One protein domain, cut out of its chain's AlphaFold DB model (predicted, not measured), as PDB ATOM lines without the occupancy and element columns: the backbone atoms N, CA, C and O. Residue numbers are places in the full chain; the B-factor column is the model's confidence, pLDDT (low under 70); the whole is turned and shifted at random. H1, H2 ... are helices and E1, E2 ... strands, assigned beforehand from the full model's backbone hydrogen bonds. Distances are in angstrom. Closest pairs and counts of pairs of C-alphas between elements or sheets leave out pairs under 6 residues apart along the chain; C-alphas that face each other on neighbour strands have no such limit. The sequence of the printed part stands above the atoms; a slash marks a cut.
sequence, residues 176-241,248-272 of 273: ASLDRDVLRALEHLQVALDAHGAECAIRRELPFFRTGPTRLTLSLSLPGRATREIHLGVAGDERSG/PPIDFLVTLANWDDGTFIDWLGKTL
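AT A GLANCE: This is residues 176 to 241 and 248 to 272 of the 273 residues of an uncharacterized protein of Sphingomonas sp. MM-1 (UniProt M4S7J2). A twisted sheet of four strands has the long helix H1 running along one face, while two shorter helices, H2 and H3, follow the short strand E4 at one edge of the sheet. Three of the strands, E1, E2 and E3, form a meander, each strand the antiparallel neighbour of the one before. The printed part has 91 residues with three named helices and four named strands, in the order H1, E1, E2, E3, E4, H2, H3; the sheet runs E1, E2, E3, E4 and is mixed, as is the class, helices and strands. It is compact, with a radius of gyration of the C-alphas of 13.3 A, and spans 42 by 28 by 19 A.

HOW THE PARTS SIT: H1, residues 177 to 194, is on the sheet of E1 (199 to 204), E2 (214 to 221), E3 (228 to 234) and E4 (252 to 254), at a height over the sheet of 9.3 A. It lies over E2 and only just over E3, on which 3 of its C-alphas fall, and runs along the strands, at 0 degrees to E2 on the local plane. The closest C-alphas of H1 and E1 are those of Gln 190 and Cys 200, 5.6 A apart. E1 and E2 are a hairpin, antiparallel at 161 degrees, with N 203 and O 217 within hydrogen-bond range at 2.8 A. E2 and E3 are a hairpin too, antiparallel at 159 degrees, with N 234 and O 214 2.7 A apart. E3 and the edge strand E4 are parallel at 35 degrees, with N 254 and O 233 2.7 A apart. H2, residues 256 to 260, is not on the sheet and is close to but not clearly touching H1, the closest C-alphas being those of Leu 178 and Leu 256, 7.0 A. H3, residues 263 to 271, is on the sheet, with its C-alpha 264 6.5 A from that of Val 254, the closest of H3 and E4. H1 and H3 are near each other, with 7 pairs of C-alphas within 10 A, and with the sheet they make two layers, helices on one face of a sheet. In H1, H2 and H3 every O i to N i+4 pair is within hydrogen-bond range.

IN THESE COORDINATES: H1 begins at C-alpha 177 (-43.944, -27.615, 35.220) and is 26.2 A long. E1 is 17.1 A, E2 22.9 A, E3 19.7 A and E4 6.3 A long. H2 is 6.0 A long, and H3 is 12.2 A long, ending at C-alpha 271 (-37.109, -44.213, 18.799).

THE WHOLE: The C-alphas farthest apart are those of Gly 224 and Arg 239, 41.8 A. Residues 242 to 247 are not printed, and C-alphas 241 and 248 are 18.0 A apart across this cut, in the link from E3 to E4. Of the links that are printed whole, none is long. The mean pLDDT of the printed part is 88.8, with residue 211 and residues 236 to 241 under 70.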
ATOM      1  N   ALA A 176     -39.805 -29.019  37.479       89.88
ATOM      2  CA  ALA A 176     -40.464 -27.911  36.795       89.88
ATOM      3  C   ALA A 176     -41.877 -28.301  36.340       89.88
ATOM      4  O   ALA A 176     -42.293 -29.459  36.421       89.88
ATOM      5  N   SER A 177     -42.643 -27.328  35.838       90.69
ATOM      6  CA  SER A 177     -43.944 -27.615  35.220       90.69
ATOM      7  C   SER A 177     -43.801 -28.504  33.978       90.69
ATOM      8  O   SER A 177     -44.611 -29.412  33.802       90.69
ATOM      9  N   LEU A 178     -42.728 -28.316  33.194       92.69
ATOM     10  CA  LEU A 178     -42.425 -29.127  32.010       92.69
ATOM     11  C   LEU A 178     -42.302 -30.620  32.346       92.69
ATOM     12  O   LEU A 178     -42.804 -31.453  31.600       92.69
ATOM     13  N   ASP A 179     -41.713 -30.979  33.490       94.12
ATOM     14  CA  ASP A 179     -41.635 -32.368  33.951       94.12
ATOM     15  C   ASP A 179     -43.018 -33.023  34.041       94.12
ATOM     16  O   ASP A 179     -43.168 -34.187  33.677       94.12
ATOM     17  N   ARG A 180     -44.043 -32.293  34.511       94.75
ATOM     18  CA  ARG A 180     -45.408 -32.832  34.619       94.75
ATOM     19  C   ARG A 180     -46.034 -33.063  33.255       94.75
ATOM     20  O   ARG A 180     -46.746 -34.050  33.082       94.75
ATOM     21  N   ASP A 181     -45.779 -32.168  32.310       94.88
ATOM     22  CA  ASP A 181     -46.288 -32.298  30.948       94.88
ATOM     23  C   ASP A 181     -45.615 -33.475  30.230       94.88
ATOM     24  O   ASP A 181     -46.299 -34.307  29.628       94.88
ATOM     25  N   VAL A 182     -44.298 -33.628  30.405       96.19
ATOM     26  CA  VAL A 182     -43.532 -34.777  29.907       96.19
ATOM     27  C   VAL A 182     -44.022 -36.080  30.538       96.19
ATOM     28  O   VAL A 182     -44.340 -37.015  29.808       96.19
ATOM     29  N   LEU A 183     -44.148 -36.156  31.868       96.75
ATOM     30  CA  LEU A 183     -44.659 -37.351  32.554       96.75
ATOM     31  C   LEU A 183     -46.075 -37.713  32.094       96.75
ATOM     32  O   LEU A 183     -46.352 -38.891  31.882       96.75
ATOM     33  N   ARG A 184     -46.943 -36.722  31.856       95.81
ATOM     34  CA  ARG A 184     -48.289 -36.953  31.313       95.81
ATOM     35  C   ARG A 184     -48.258 -37.547  29.913       95.81
ATOM     36  O   ARG A 184     -48.992 -38.494  29.641       95.81
ATOM     37  N   ALA A 185     -47.425 -37.017  29.022       95.81
ATOM     38  CA  ALA A 185     -47.287 -37.584  27.683       95.81
ATOM     39  C   ALA A 185     -46.692 -38.997  27.713       95.81
ATOM     40  O   ALA A 185     -47.163 -39.865  26.982       95.81
ATOM     41  N   LEU A 186     -45.708 -39.248  28.580       96.31
ATOM     42  CA  LEU A 186     -45.106 -40.570  28.745       96.31
ATOM     43  C   LEU A 186     -46.090 -41.586  29.342       96.31
ATOM     44  O   LEU A 186     -46.116 -42.728  28.898       96.31
ATOM     45  N   GLU A 187     -46.937 -41.187  30.292       94.50
ATOM     46  CA  GLU A 187     -47.997 -42.047  30.833       94.50
ATOM     47  C   GLU A 187     -49.064 -42.369  29.771       94.50
ATOM     48  O   GLU A 187     -49.490 -43.515  29.644       94.50
ATOM     49  N   HIS A 188     -49.454 -41.403  28.931       93.38
ATOM     50  CA  HIS A 188     -50.336 -41.686  27.790       93.38
ATOM     51  C   HIS A 188     -49.687 -42.622  26.765       93.38
ATOM     52  O   HIS A 188     -50.339 -43.533  26.252       93.38
ATOM     53  N   LEU A 189     -48.402 -42.418  26.473       92.69
ATOM     54  CA  LEU A 189     -47.633 -43.303  25.609       92.69
ATOM     55  C   LEU A 189     -47.579 -44.721  26.184       92.69
ATOM     56  O   LEU A 189     -47.735 -45.681  25.439       92.69
ATOM     57  N   GLN A 190     -47.369 -44.860  27.491       93.56
ATOM     58  CA  GLN A 190     -47.317 -46.145  28.175       93.56
ATOM     59  C   GLN A 190     -48.609 -46.953  27.940       93.56
ATOM     60  O   GLN A 190     -48.533 -48.139  27.633       93.56
ATOM     61  N   VAL A 191     -49.777 -46.305  27.992       91.69
ATOM     62  CA  VAL A 191     -51.070 -46.936  27.660       91.69
ATOM     63  C   VAL A 191     -51.153 -47.326  26.179       91.69
ATOM     64  O   VAL A 191     -51.663 -48.394  25.846       91.69
ATOM     65  N   ALA A 192     -50.641 -46.489  25.273       91.88
ATOM     66  CA  ALA A 192     -50.623 -46.804  23.844       91.88
ATOM     67  C   ALA A 192     -49.697 -47.992  23.518       91.88
ATOM     68  O   ALA A 192     -50.055 -48.845  22.710       91.88
ATOM     69  N   LEU A 193     -48.531 -48.072  24.160       92.00
ATOM     70  CA  LEU A 193     -47.582 -49.178  24.018       92.00
ATOM     71  C   LEU A 193     -48.167 -50.499  24.533       92.00
ATOM     72  O   LEU A 193     -48.041 -51.525  23.860       92.00
ATOM     73  N   ASP A 194     -48.864 -50.463  25.667       92.44
ATOM     74  CA  ASP A 194     -49.529 -51.632  26.251       92.44
ATOM     75  C   ASP A 194     -50.599 -52.211  25.313       92.44
ATOM     76  O   ASP A 194     -50.640 -53.422  25.081       92.44
ATOM     77  N   ALA A 195     -51.361 -51.349  24.630       90.50
ATOM     78  CA  ALA A 195     -52.310 -51.766  23.592       90.50
ATOM     79  C   ALA A 195     -51.647 -52.495  22.400       90.50
ATOM     80  O   ALA A 195     -52.321 -53.219  21.662       90.50
ATOM     81  N   HIS A 196     -50.333 -52.337  22.220       89.56
ATOM     82  CA  HIS A 196     -49.518 -53.038  21.226       89.56
ATOM     83  C   HIS A 196     -48.665 -54.174  21.821       89.56
ATOM     84  O   HIS A 196     -47.827 -54.747  21.123       89.56
ATOM     85  N   GLY A 197     -48.895 -54.543  23.086       89.81
ATOM     86  CA  GLY A 197     -48.194 -55.625  23.778       89.81
ATOM     87  C   GLY A 197     -46.779 -55.266  24.234       89.81
ATOM     88  O   GLY A 197     -45.979 -56.169  24.472       89.81
ATOM     89  N   ALA A 198     -46.450 -53.975  24.318       91.81
ATOM     90  CA  ALA A 198     -45.191 -53.483  24.857       91.81
ATOM     91  C   ALA A 198     -45.399 -52.933  26.273       91.81
ATOM     92  O   ALA A 198     -46.187 -52.016  26.489       91.81
ATOM     93  N   GLU A 199     -44.644 -53.445  27.236       93.19
ATOM     94  CA  GLU A 199     -44.616 -52.898  28.587       93.19
ATOM     95  C   GLU A 199     -43.604 -51.753  28.652       93.19
ATOM     96  O   GLU A 199     -42.487 -51.856  28.143       93.19
ATOM     97  N   CYS A 200     -43.975 -50.656  29.301       95.50
ATOM     98  CA  CYS A 200     -43.086 -49.523  29.520       95.50
ATOM     99  C   CYS A 200     -43.186 -49.095  30.978       95.50
ATOM    100  O   CYS A 200     -44.283 -48.794  31.418       95.50
ATOM    101  N   ALA A 201     -42.089 -49.044  31.729       96.50
ATOM    102  CA  ALA A 201     -42.044 -48.411  33.050       96.50
ATOM    103  C   ALA A 201     -41.265 -47.093  32.969       96.50
ATOM    104  O   ALA A 201     -40.302 -46.995  32.209       96.50
ATOM    105  N   ILE A 202     -41.664 -46.088  33.750       97.56
ATOM    106  CA  ILE A 202     -41.027 -44.763  33.774       97.56
ATOM    107  C   ILE A 202     -40.456 -44.540  35.173       97.56
ATOM    108  O   ILE A 202     -41.203 -44.557  36.144       97.56
ATOM    109  N   ARG A 203     -39.154 -44.294  35.299       97.19
ATOM    110  CA  ARG A 203     -38.488 -44.041  36.584       97.19
ATOM    111  C   ARG A 203     -37.875 -42.649  36.613       97.19
ATOM    112  O   ARG A 203     -37.134 -42.292  35.706       97.19
ATOM    113  N   ARG A 204     -38.125 -41.880  37.674       95.94
ATOM    114  CA  ARG A 204     -37.374 -40.657  37.991       95.94
ATOM    115  C   ARG A 204     -36.080 -41.037  38.702       95.94
ATOM    116  O   ARG A 204     -36.119 -41.647  39.761       95.94
ATOM    117  N   GLU A 205     -34.939 -40.654  38.144       93.62
ATOM    118  CA  GLU A 205     -33.633 -40.983  38.728       93.62
ATOM    119  C   GLU A 205     -33.249 -40.027  39.864       93.62
ATOM    120  O   GLU A 205     -33.490 -38.820  39.792       93.62
ATOM    121  N   LEU A 206     -32.593 -40.549  40.898       89.75
ATOM    122  CA  LEU A 206     -32.022 -39.729  41.965       89.75
ATOM    123  C   LEU A 206     -30.884 -38.821  41.457       89.75
ATOM    124  O   LEU A 206     -30.221 -39.139  40.462       89.75
ATOM    125  N   PRO A 207     -30.573 -37.732  42.186       87.94
ATOM    126  CA  PRO A 207     -31.309 -37.170  43.329       87.94
ATOM    127  C   PRO A 207     -32.482 -36.270  42.897       87.94
ATOM    128  O   PRO A 207     -32.497 -35.747  41.778       87.94
ATOM    129  N   PHE A 208     -33.458 -36.067  43.786       88.81
ATOM    130  CA  PHE A 208     -34.670 -35.291  43.496       88.81
ATOM    131  C   PHE A 208     -34.563 -33.828  43.956       88.81
ATOM    132  O   PHE A 208     -35.078 -32.941  43.281       88.81
ATOM    133  N   PHE A 209     -33.833 -33.558  45.042       81.38
ATOM    134  CA  PHE A 209     -33.625 -32.220  45.613       81.38
ATOM    135  C   PHE A 209     -32.472 -31.424  44.971       81.38
ATOM    136  O   PHE A 209     -32.239 -30.275  45.341       81.38
ATOM    137  N   ARG A 210     -31.725 -31.987  44.009       74.62
ATOM    138  CA  ARG A 210     -30.626 -31.255  43.344       74.62
ATOM    139  C   ARG A 210     -31.079 -30.489  42.112       74.62
ATOM    140  O   ARG A 210     -31.931 -30.939  41.356       74.62
ATOM    141  N   THR A 211     -30.393 -29.379  41.866       66.25
ATOM    142  CA  THR A 211     -30.519 -28.551  40.663       66.25
ATOM    143  C   THR A 211     -29.856 -29.215  39.454       66.25
ATOM    144  O   THR A 211     -28.701 -29.640  39.532       66.25
ATOM    145  N   GLY A 212     -30.557 -29.274  38.324       75.06
ATOM    146  CA  GLY A 212     -30.078 -29.853  37.065       75.06
ATOM    147  C   GLY A 212     -31.235 -30.416  36.237       75.06
ATOM    148  O   GLY A 212     -32.382 -30.349  36.678       75.06
ATOM    149  N   PRO A 213     -30.968 -30.977  35.044       83.19
ATOM    150  CA  PRO A 213     -32.012 -31.623  34.265       83.19
ATOM    151  C   PRO A 213     -32.593 -32.806  35.041       83.19
ATOM    152  O   PRO A 213     -31.850 -33.691  35.481       83.19
ATOM    153  N   THR A 214     -33.918 -32.847  35.164       90.81
ATOM    154  CA  THR A 214     -34.631 -34.021  35.659       90.81
ATOM    155  C   THR A 214     -34.305 -35.197  34.754       90.81
ATOM    156  O   THR A 214     -34.433 -35.105  33.539       90.81
ATOM    157  N   ARG A 215     -33.884 -36.317  35.331       92.88
ATOM    158  CA  ARG A 215     -33.612 -37.541  34.578       92.88
ATOM    159  C   ARG A 215     -34.738 -38.539  34.742       92.88
ATOM    160  O   ARG A 215     -35.119 -38.846  35.876       92.88
ATOM    161  N   LEU A 216     -35.222 -39.040  33.614       95.88
ATOM    162  CA  LEU A 216     -36.212 -40.102  33.523       95.88
ATOM    163  C   LEU A 216     -35.609 -41.282  32.757       95.88
ATOM    164  O   LEU A 216     -34.956 -41.078  31.737       95.88
ATOM    165  N   THR A 217     -35.862 -42.501  33.210       96.75
ATOM    166  CA  THR A 217     -35.533 -43.728  32.478       96.75
ATOM    167  C   THR A 217     -36.825 -44.419  32.070       96.75
ATOM    168  O   THR A 217     -37.703 -44.637  32.904       96.75
ATOM    169  N   LEU A 218     -36.942 -44.758  30.790       96.88
ATOM    170  CA  LEU A 218     -38.005 -45.590  30.241       96.88
ATOM    171  C   LEU A 218     -37.470 -47.008  30.065       96.88
ATOM    172  O   LEU A 218     -36.568 -47.217  29.255       96.88
ATOM    173  N   SER A 219     -38.029 -47.976  30.781       95.62
ATOM    174  CA  SER A 219     -37.706 -49.396  30.616       95.62
ATOM    175  C   SER A 219     -38.780 -50.051  29.752       95.62
ATOM    176  O   SER A 219     -39.921 -50.189  30.183       95.62
ATOM    177  N   LEU A 220     -38.421 -50.421  28.525       94.44
ATOM    178  CA  LEU A 220     -39.313 -50.971  27.505       94.44
ATOM    179  C   LEU A 220     -39.086 -52.472  27.351       94.44
ATOM    180  O   LEU A 220     -37.991 -52.896  26.980       94.44
ATOM    181  N   SER A 221     -40.128 -53.263  27.564       92.69
ATOM    182  CA  SER A 221     -40.100 -54.718  27.438       92.69
ATOM    183  C   SER A 221     -41.105 -55.171  26.384       92.69
ATOM    184  O   SER A 221     -42.276 -54.808  26.409       92.69
ATOM    185  N   LEU A 222     -40.633 -55.982  25.439       89.88
ATOM    186  CA  LEU A 222     -41.448 -56.610  24.401       89.88
ATOM    187  C   LEU A 222     -41.364 -58.133  24.564       89.88
ATOM    188  O   LEU A 222     -40.271 -58.642  24.843       89.88
ATOM    189  N   PRO A 223     -42.453 -58.884  24.324       85.81
ATOM    190  CA  PRO A 223     -42.432 -60.339  24.390       85.81
ATOM    191  C   PRO A 223     -41.302 -60.942  23.545       85.81
ATOM    192  O   PRO A 223     -41.178 -60.677  22.347       85.81
ATOM    193  N   GLY A 224     -40.454 -61.753  24.182       83.69
ATOM    194  CA  GLY A 224     -39.332 -62.430  23.524       83.69
ATOM    195  C   GLY A 224     -38.145 -61.531  23.154       83.69
ATOM    196  O   GLY A 224     -37.257 -61.984  22.432       83.69
ATOM    197  N   ARG A 225     -38.101 -60.278  23.626       86.94
ATOM    198  CA  ARG A 225     -36.970 -59.359  23.426       86.94
ATOM    199  C   ARG A 225     -36.363 -58.939  24.761       86.94
ATOM    200  O   ARG A 225     -37.027 -58.952  25.791       86.94
ATOM    201  N   ALA A 226     -35.087 -58.561  24.727       88.88
ATOM    202  CA  ALA A 226     -34.434 -57.953  25.880       88.88
ATOM    203  C   ALA A 226     -35.058 -56.583  26.187       88.88
ATOM    204  O   ALA A 226     -35.402 -55.843  25.261       88.88
ATOM    205  N   THR A 227     -35.169 -56.252  27.475       91.25
ATOM    206  CA  THR A 227     -35.597 -54.926  27.923       91.25
ATOM    207  C   THR A 227     -34.622 -53.870  27.413       91.25
ATOM    208  O   THR A 227     -33.405 -54.023  27.528       91.25
ATOM    209  N   ARG A 228     -35.162 -52.795  26.842       93.50
ATOM    210  CA  ARG A 228     -34.404 -51.633  26.380       93.50
ATOM    211  C   ARG A 228     -34.640 -50.471  27.329       93.50
ATOM    212  O   ARG A 228     -35.785 -50.161  27.635       93.50
ATOM    213  N   GLU A 229     -33.570 -49.801  27.729       94.81
ATOM    214  CA  GLU A 229     -33.663 -48.546  28.469       94.81
ATOM    215  C   GLU A 229     -33.490 -47.353  27.525       94.81
ATOM    216  O   GLU A 229     -32.708 -47.409  26.572       94.81
ATOM    217  N   ILE A 230     -34.263 -46.298  27.770       95.12
ATOM    218  CA  ILE A 230     -34.109 -44.984  27.142       95.12
ATOM    219  C   ILE A 230     -34.001 -43.952  28.260       95.12
ATOM    220  O   ILE A 230     -34.857 -43.902  29.142       95.12
ATOM    221  N   HIS A 231     -32.980 -43.109  28.212       95.19
ATOM    222  CA  HIS A 231     -32.700 -42.100  29.222       95.19
ATOM    223  C   HIS A 231     -33.035 -40.704  28.697       95.19
ATOM    224  O   HIS A 231     -32.421 -40.193  27.760       95.19
ATOM    225  N   LEU A 232     -33.993 -40.048  29.338       95.19
ATOM    226  CA  LEU A 232     -34.416 -38.690  29.025       95.19
ATOM    227  C   LEU A 232     -33.875 -37.714  30.066       95.19
ATOM    228  O   LEU A 232     -33.855 -38.000  31.264       95.19
ATOM    229  N   GLY A 233     -33.473 -36.534  29.608       93.62
ATOM    230  CA  GLY A 233     -33.301 -35.360  30.455       93.62
ATOM    231  C   GLY A 233     -34.443 -34.385  30.217       93.62
ATOM    232  O   GLY A 233     -34.841 -34.203  29.076       93.62
ATOM    233  N   VAL A 234     -34.935 -33.714  31.249       92.69
ATOM    234  CA  VAL A 234     -35.887 -32.606  31.146       92.69
ATOM    235  C   VAL A 234     -35.217 -31.390  31.763       92.69
ATOM    236  O   VAL A 234     -34.966 -31.352  32.967       92.69
ATOM    237  N   ALA A 235     -34.841 -30.426  30.929       87.19
ATOM    238  CA  ALA A 235     -34.266 -29.175  31.393       87.19
ATOM    239  C   ALA A 235     -35.393 -28.215  31.788       87.19
ATOM    240  O   ALA A 235     -36.225 -27.859  30.953       87.19
ATOM    241  N   GLY A 236     -35.395 -27.778  33.049       69.75
ATOM    242  CA  GLY A 236     -36.139 -26.585  33.448       69.75
ATOM    243  C   GLY A 236     -35.539 -25.316  32.826       69.75
ATOM    244  O   GLY A 236     -34.502 -25.362  32.164       69.75
ATOM    245  N   ASP A 237     -36.169 -24.169  33.079       59.47
ATOM    246  CA  ASP A 237     -35.743 -22.855  32.556       59.47
ATOM    247  C   ASP A 237     -34.372 -22.384  33.102       59.47
ATOM    248  O   ASP A 237     -33.775 -21.420  32.616       59.47
ATOM    249  N   GLU A 238     -33.829 -23.075  34.108       52.22
ATOM    250  CA  GLU A 238     -32.563 -22.722  34.740       52.22
ATOM    251  C   GLU A 238     -31.357 -23.401  34.075       52.22
ATOM    252  O   GLU A 238     -31.245 -24.628  33.968       52.22
ATOM    253  N   ARG A 239     -30.393 -22.570  33.653       43.38
ATOM    254  CA  ARG A 239     -29.100 -23.009  33.113       43.38
ATOM    255  C   ARG A 239     -28.372 -23.881  34.131       43.38
ATOM    256  O   ARG A 239     -27.971 -23.420  35.195       43.38
ATOM    257  N   SER A 240     -28.154 -25.136  33.760       48.09
ATOM    258  CA  SER A 240     -27.505 -26.130  34.605       48.09
ATOM    259  C   SER A 240     -26.031 -25.793  34.858       48.09
ATOM    260  O   SER A 240     -25.251 -25.605  33.923       48.09
ATOM    261  N   GLY A 241     -25.639 -25.783  36.131       40.38
ATOM    262  CA  GLY A 241     -24.253 -25.865  36.568       40.38
ATOM    263  C   GLY A 241     -23.944 -27.260  37.118       40.38
ATOM    264  O   GLY A 241     -24.510 -27.662  38.124       40.38
ATOM    265  N   PRO A 248     -26.044 -42.762  33.318       72.38
ATOM    266  CA  PRO A 248     -26.027 -43.105  31.894       72.38
ATOM    267  C   PRO A 248     -26.210 -41.860  31.018       72.38
ATOM    268  O   PRO A 248     -26.891 -40.926  31.455       72.38
ATOM    269  N   PRO A 249     -25.632 -41.799  29.805       85.06
ATOM    270  CA  PRO A 249     -25.808 -40.656  28.910       85.06
ATOM    271  C   PRO A 249     -27.293 -40.410  28.597       85.06
ATOM    272  O   PRO A 249     -28.086 -41.342  28.555       85.06
ATOM    273  N   ILE A 250     -27.667 -39.141  28.409       90.19
ATOM    274  CA  ILE A 250     -29.028 -38.760  28.003       90.19
ATOM    275  C   ILE A 250     -29.179 -39.055  26.509       90.19
ATOM    276  O   ILE A 250     -28.410 -38.514  25.714       90.19
ATOM    277  N   ASP A 251     -30.185 -39.844  26.135       93.81
ATOM    278  CA  ASP A 251     -30.550 -40.106  24.739       93.81
ATOM    279  C   ASP A 251     -31.256 -38.900  24.109       93.81
ATOM    280  O   ASP A 251     -31.030 -38.582  22.940       93.81
ATOM    281  N   PHE A 252     -32.089 -38.199  24.888       94.00
ATOM    282  CA  PHE A 252     -32.748 -36.967  24.459       94.00
ATOM    283  C   PHE A 252     -32.972 -35.984  25.610       94.00
ATOM    284  O   PHE A 252     -33.474 -36.348  26.675       94.00
ATOM    285  N   LEU A 253     -32.614 -34.719  25.384       94.69
ATOM    286  CA  LEU A 253     -32.858 -33.624  26.320       94.69
ATOM    287  C   LEU A 253     -34.118 -32.859  25.905       94.69
ATOM    288  O   LEU A 253     -34.103 -32.112  24.929       94.69
ATOM    289  N   VAL A 254     -35.195 -33.022  26.664       94.44
ATOM    290  CA  VAL A 254     -36.430 -32.253  26.535       94.44
ATOM    291  C   VAL A 254     -36.211 -30.848  27.085       94.44
ATOM    292  O   VAL A 254     -35.712 -30.662  28.194       94.44
ATOM    293  N   THR A 255     -36.578 -29.857  26.286       93.50
ATOM    294  CA  THR A 255     -36.561 -28.432  26.624       93.50
ATOM    295  C   THR A 255     -37.916 -27.848  26.248       93.50
ATOM    296  O   THR A 255     -38.615 -28.427  25.420       93.50
ATOM    297  N   LEU A 256     -38.284 -26.684  26.787       91.88
ATOM    298  CA  LEU A 256     -39.558 -26.052  26.425       91.88
ATOM    299  C   LEU A 256     -39.682 -25.832  24.905       91.88
ATOM    300  O   LEU A 256     -40.724 -26.100  24.324       91.88
ATOM    301  N   ALA A 257     -38.584 -25.460  24.237       91.50
ATOM    302  CA  ALA A 257     -38.572 -25.235  22.794       91.50
ATOM    303  C   ALA A 257     -38.909 -26.501  21.983       91.50
ATOM    304  O   ALA A 257     -39.765 -26.450  21.106       91.50
ATOM    305  N   ASN A 258     -38.259 -27.632  22.293       94.38
ATOM    306  CA  ASN A 258     -38.482 -28.885  21.557       94.38
ATOM    307  C   ASN A 258     -39.741 -29.651  22.001       94.38
ATOM    308  O   ASN A 258     -40.162 -30.607  21.344       94.38
ATOM    309  N   TRP A 259     -40.312 -29.244  23.134       94.81
ATOM    310  CA  TRP A 259     -41.635 -29.645  23.574       94.81
ATOM    311  C   TRP A 259     -42.713 -28.920  22.762       94.81
ATOM    312  O   TRP A 259     -43.575 -29.572  22.176       94.81
ATOM    313  N   ASP A 260     -42.618 -27.590  22.662       93.38
ATOM    314  CA  ASP A 260     -43.609 -26.746  21.987       93.38
ATOM    315  C   ASP A 260     -43.649 -26.961  20.467       93.38
ATOM    316  O   ASP A 260     -44.720 -26.899  19.860       93.38
ATOM    317  N   ASP A 261     -42.502 -27.228  19.836       94.81
ATOM    318  CA  ASP A 261     -42.420 -27.470  18.389       94.81
ATOM    319  C   ASP A 261     -42.688 -28.933  17.978       94.81
ATOM    320  O   ASP A 261     -42.708 -29.246  16.787       94.81
ATOM    321  N   GLY A 262     -42.913 -29.826  18.950       93.69
ATOM    322  CA  GLY A 262     -43.206 -31.243  18.723       93.69
ATOM    323  C   GLY A 262     -41.990 -32.119  18.398       93.69
ATOM    324  O   GLY A 262     -42.148 -33.333  18.252       93.69
ATOM    325  N   THR A 263     -40.773 -31.569  18.348       95.38
ATOM    326  CA  THR A 263     -39.544 -32.321  18.037       95.38
ATOM    327  C   THR A 263     -39.329 -33.498  18.986       95.38
ATOM    328  O   THR A 263     -38.889 -34.566  18.556       95.38
ATOM    329  N   PHE A 264     -39.646 -33.335  20.275       94.25
ATOM    330  CA  PHE A 264     -39.573 -34.435  21.236       94.25
ATOM    331  C   PHE A 264     -40.519 -35.584  20.864       94.25
ATOM    332  O   PHE A 264     -40.104 -36.742  20.868       94.25
ATOM    333  N   ILE A 265     -41.765 -35.273  20.499       92.94
ATOM    334  CA  ILE A 265     -42.778 -36.271  20.136       92.94
ATOM    335  C   ILE A 265     -42.374 -37.004  18.851       92.94
ATOM    336  O   ILE A 265     -42.432 -38.233  18.795       92.94
ATOM    337  N   ASP A 266     -41.874 -36.275  17.853       93.25
ATOM    338  CA  ASP A 266     -41.359 -36.853  16.610       93.25
ATOM    339  C   ASP A 266     -40.150 -37.767  16.842       93.25
ATOM    340  O   ASP A 266     -40.014 -38.816  16.203       93.25
ATOM    341  N   TRP A 267     -39.238 -37.371  17.734       95.19
ATOM    342  CA  TRP A 267     -38.098 -38.199  18.114       95.19
ATOM    343  C   TRP A 267     -38.552 -39.469  18.841       95.19
ATOM    344  O   TRP A 267     -38.076 -40.564  18.525       95.19
ATOM    345  N   LEU A 268     -39.509 -39.339  19.761       90.69
ATOM    346  CA  LEU A 268     -40.081 -40.442  20.528       90.69
ATOM    347  C   LEU A 268     -40.709 -41.485  19.589       90.69
ATOM    348  O   LEU A 268     -40.379 -42.665  19.685       90.69
ATOM    349  N   GLY A 269     -41.509 -41.047  18.611       87.88
ATOM    350  CA  GLY A 269     -42.143 -41.924  17.619       87.88
ATOM    351  C   GLY A 269     -41.170 -42.643  16.675       87.88
ATOM    352  O   GLY A 269     -41.509 -43.685  16.129       87.88
ATOM    353  N   LYS A 270     -39.949 -42.122  16.488       89.75
ATOM    354  CA  LYS A 270     -38.880 -42.795  15.717       89.75
ATOM    355  C   LYS A 270     -38.042 -43.745  16.566       89.75
ATOM    356  O   LYS A 270     -37.391 -44.641  16.033       89.75
ATOM    357  N   THR A 271     -37.982 -43.490  17.868       86.94
ATOM    358  CA  THR A 271     -37.109 -44.213  18.799       86.94
ATOM    359  C   THR A 271     -37.808 -45.430  19.388       86.94
ATOM    360  O   THR A 271     -37.144 -46.431  19.683       86.94
ATOM    361  N   LEU A 272     -39.125 -45.342  19.557       84.19
ATOM    362  CA  LEU A 272     -39.967 -46.418  20.055       84.19
ATOM    363  C   LEU A 272     -40.362 -47.395  18.934       84.19
ATOM    364  O   LEU A 272     -40.412 -46.993  17.772       84.19
TER     365      LEU A 272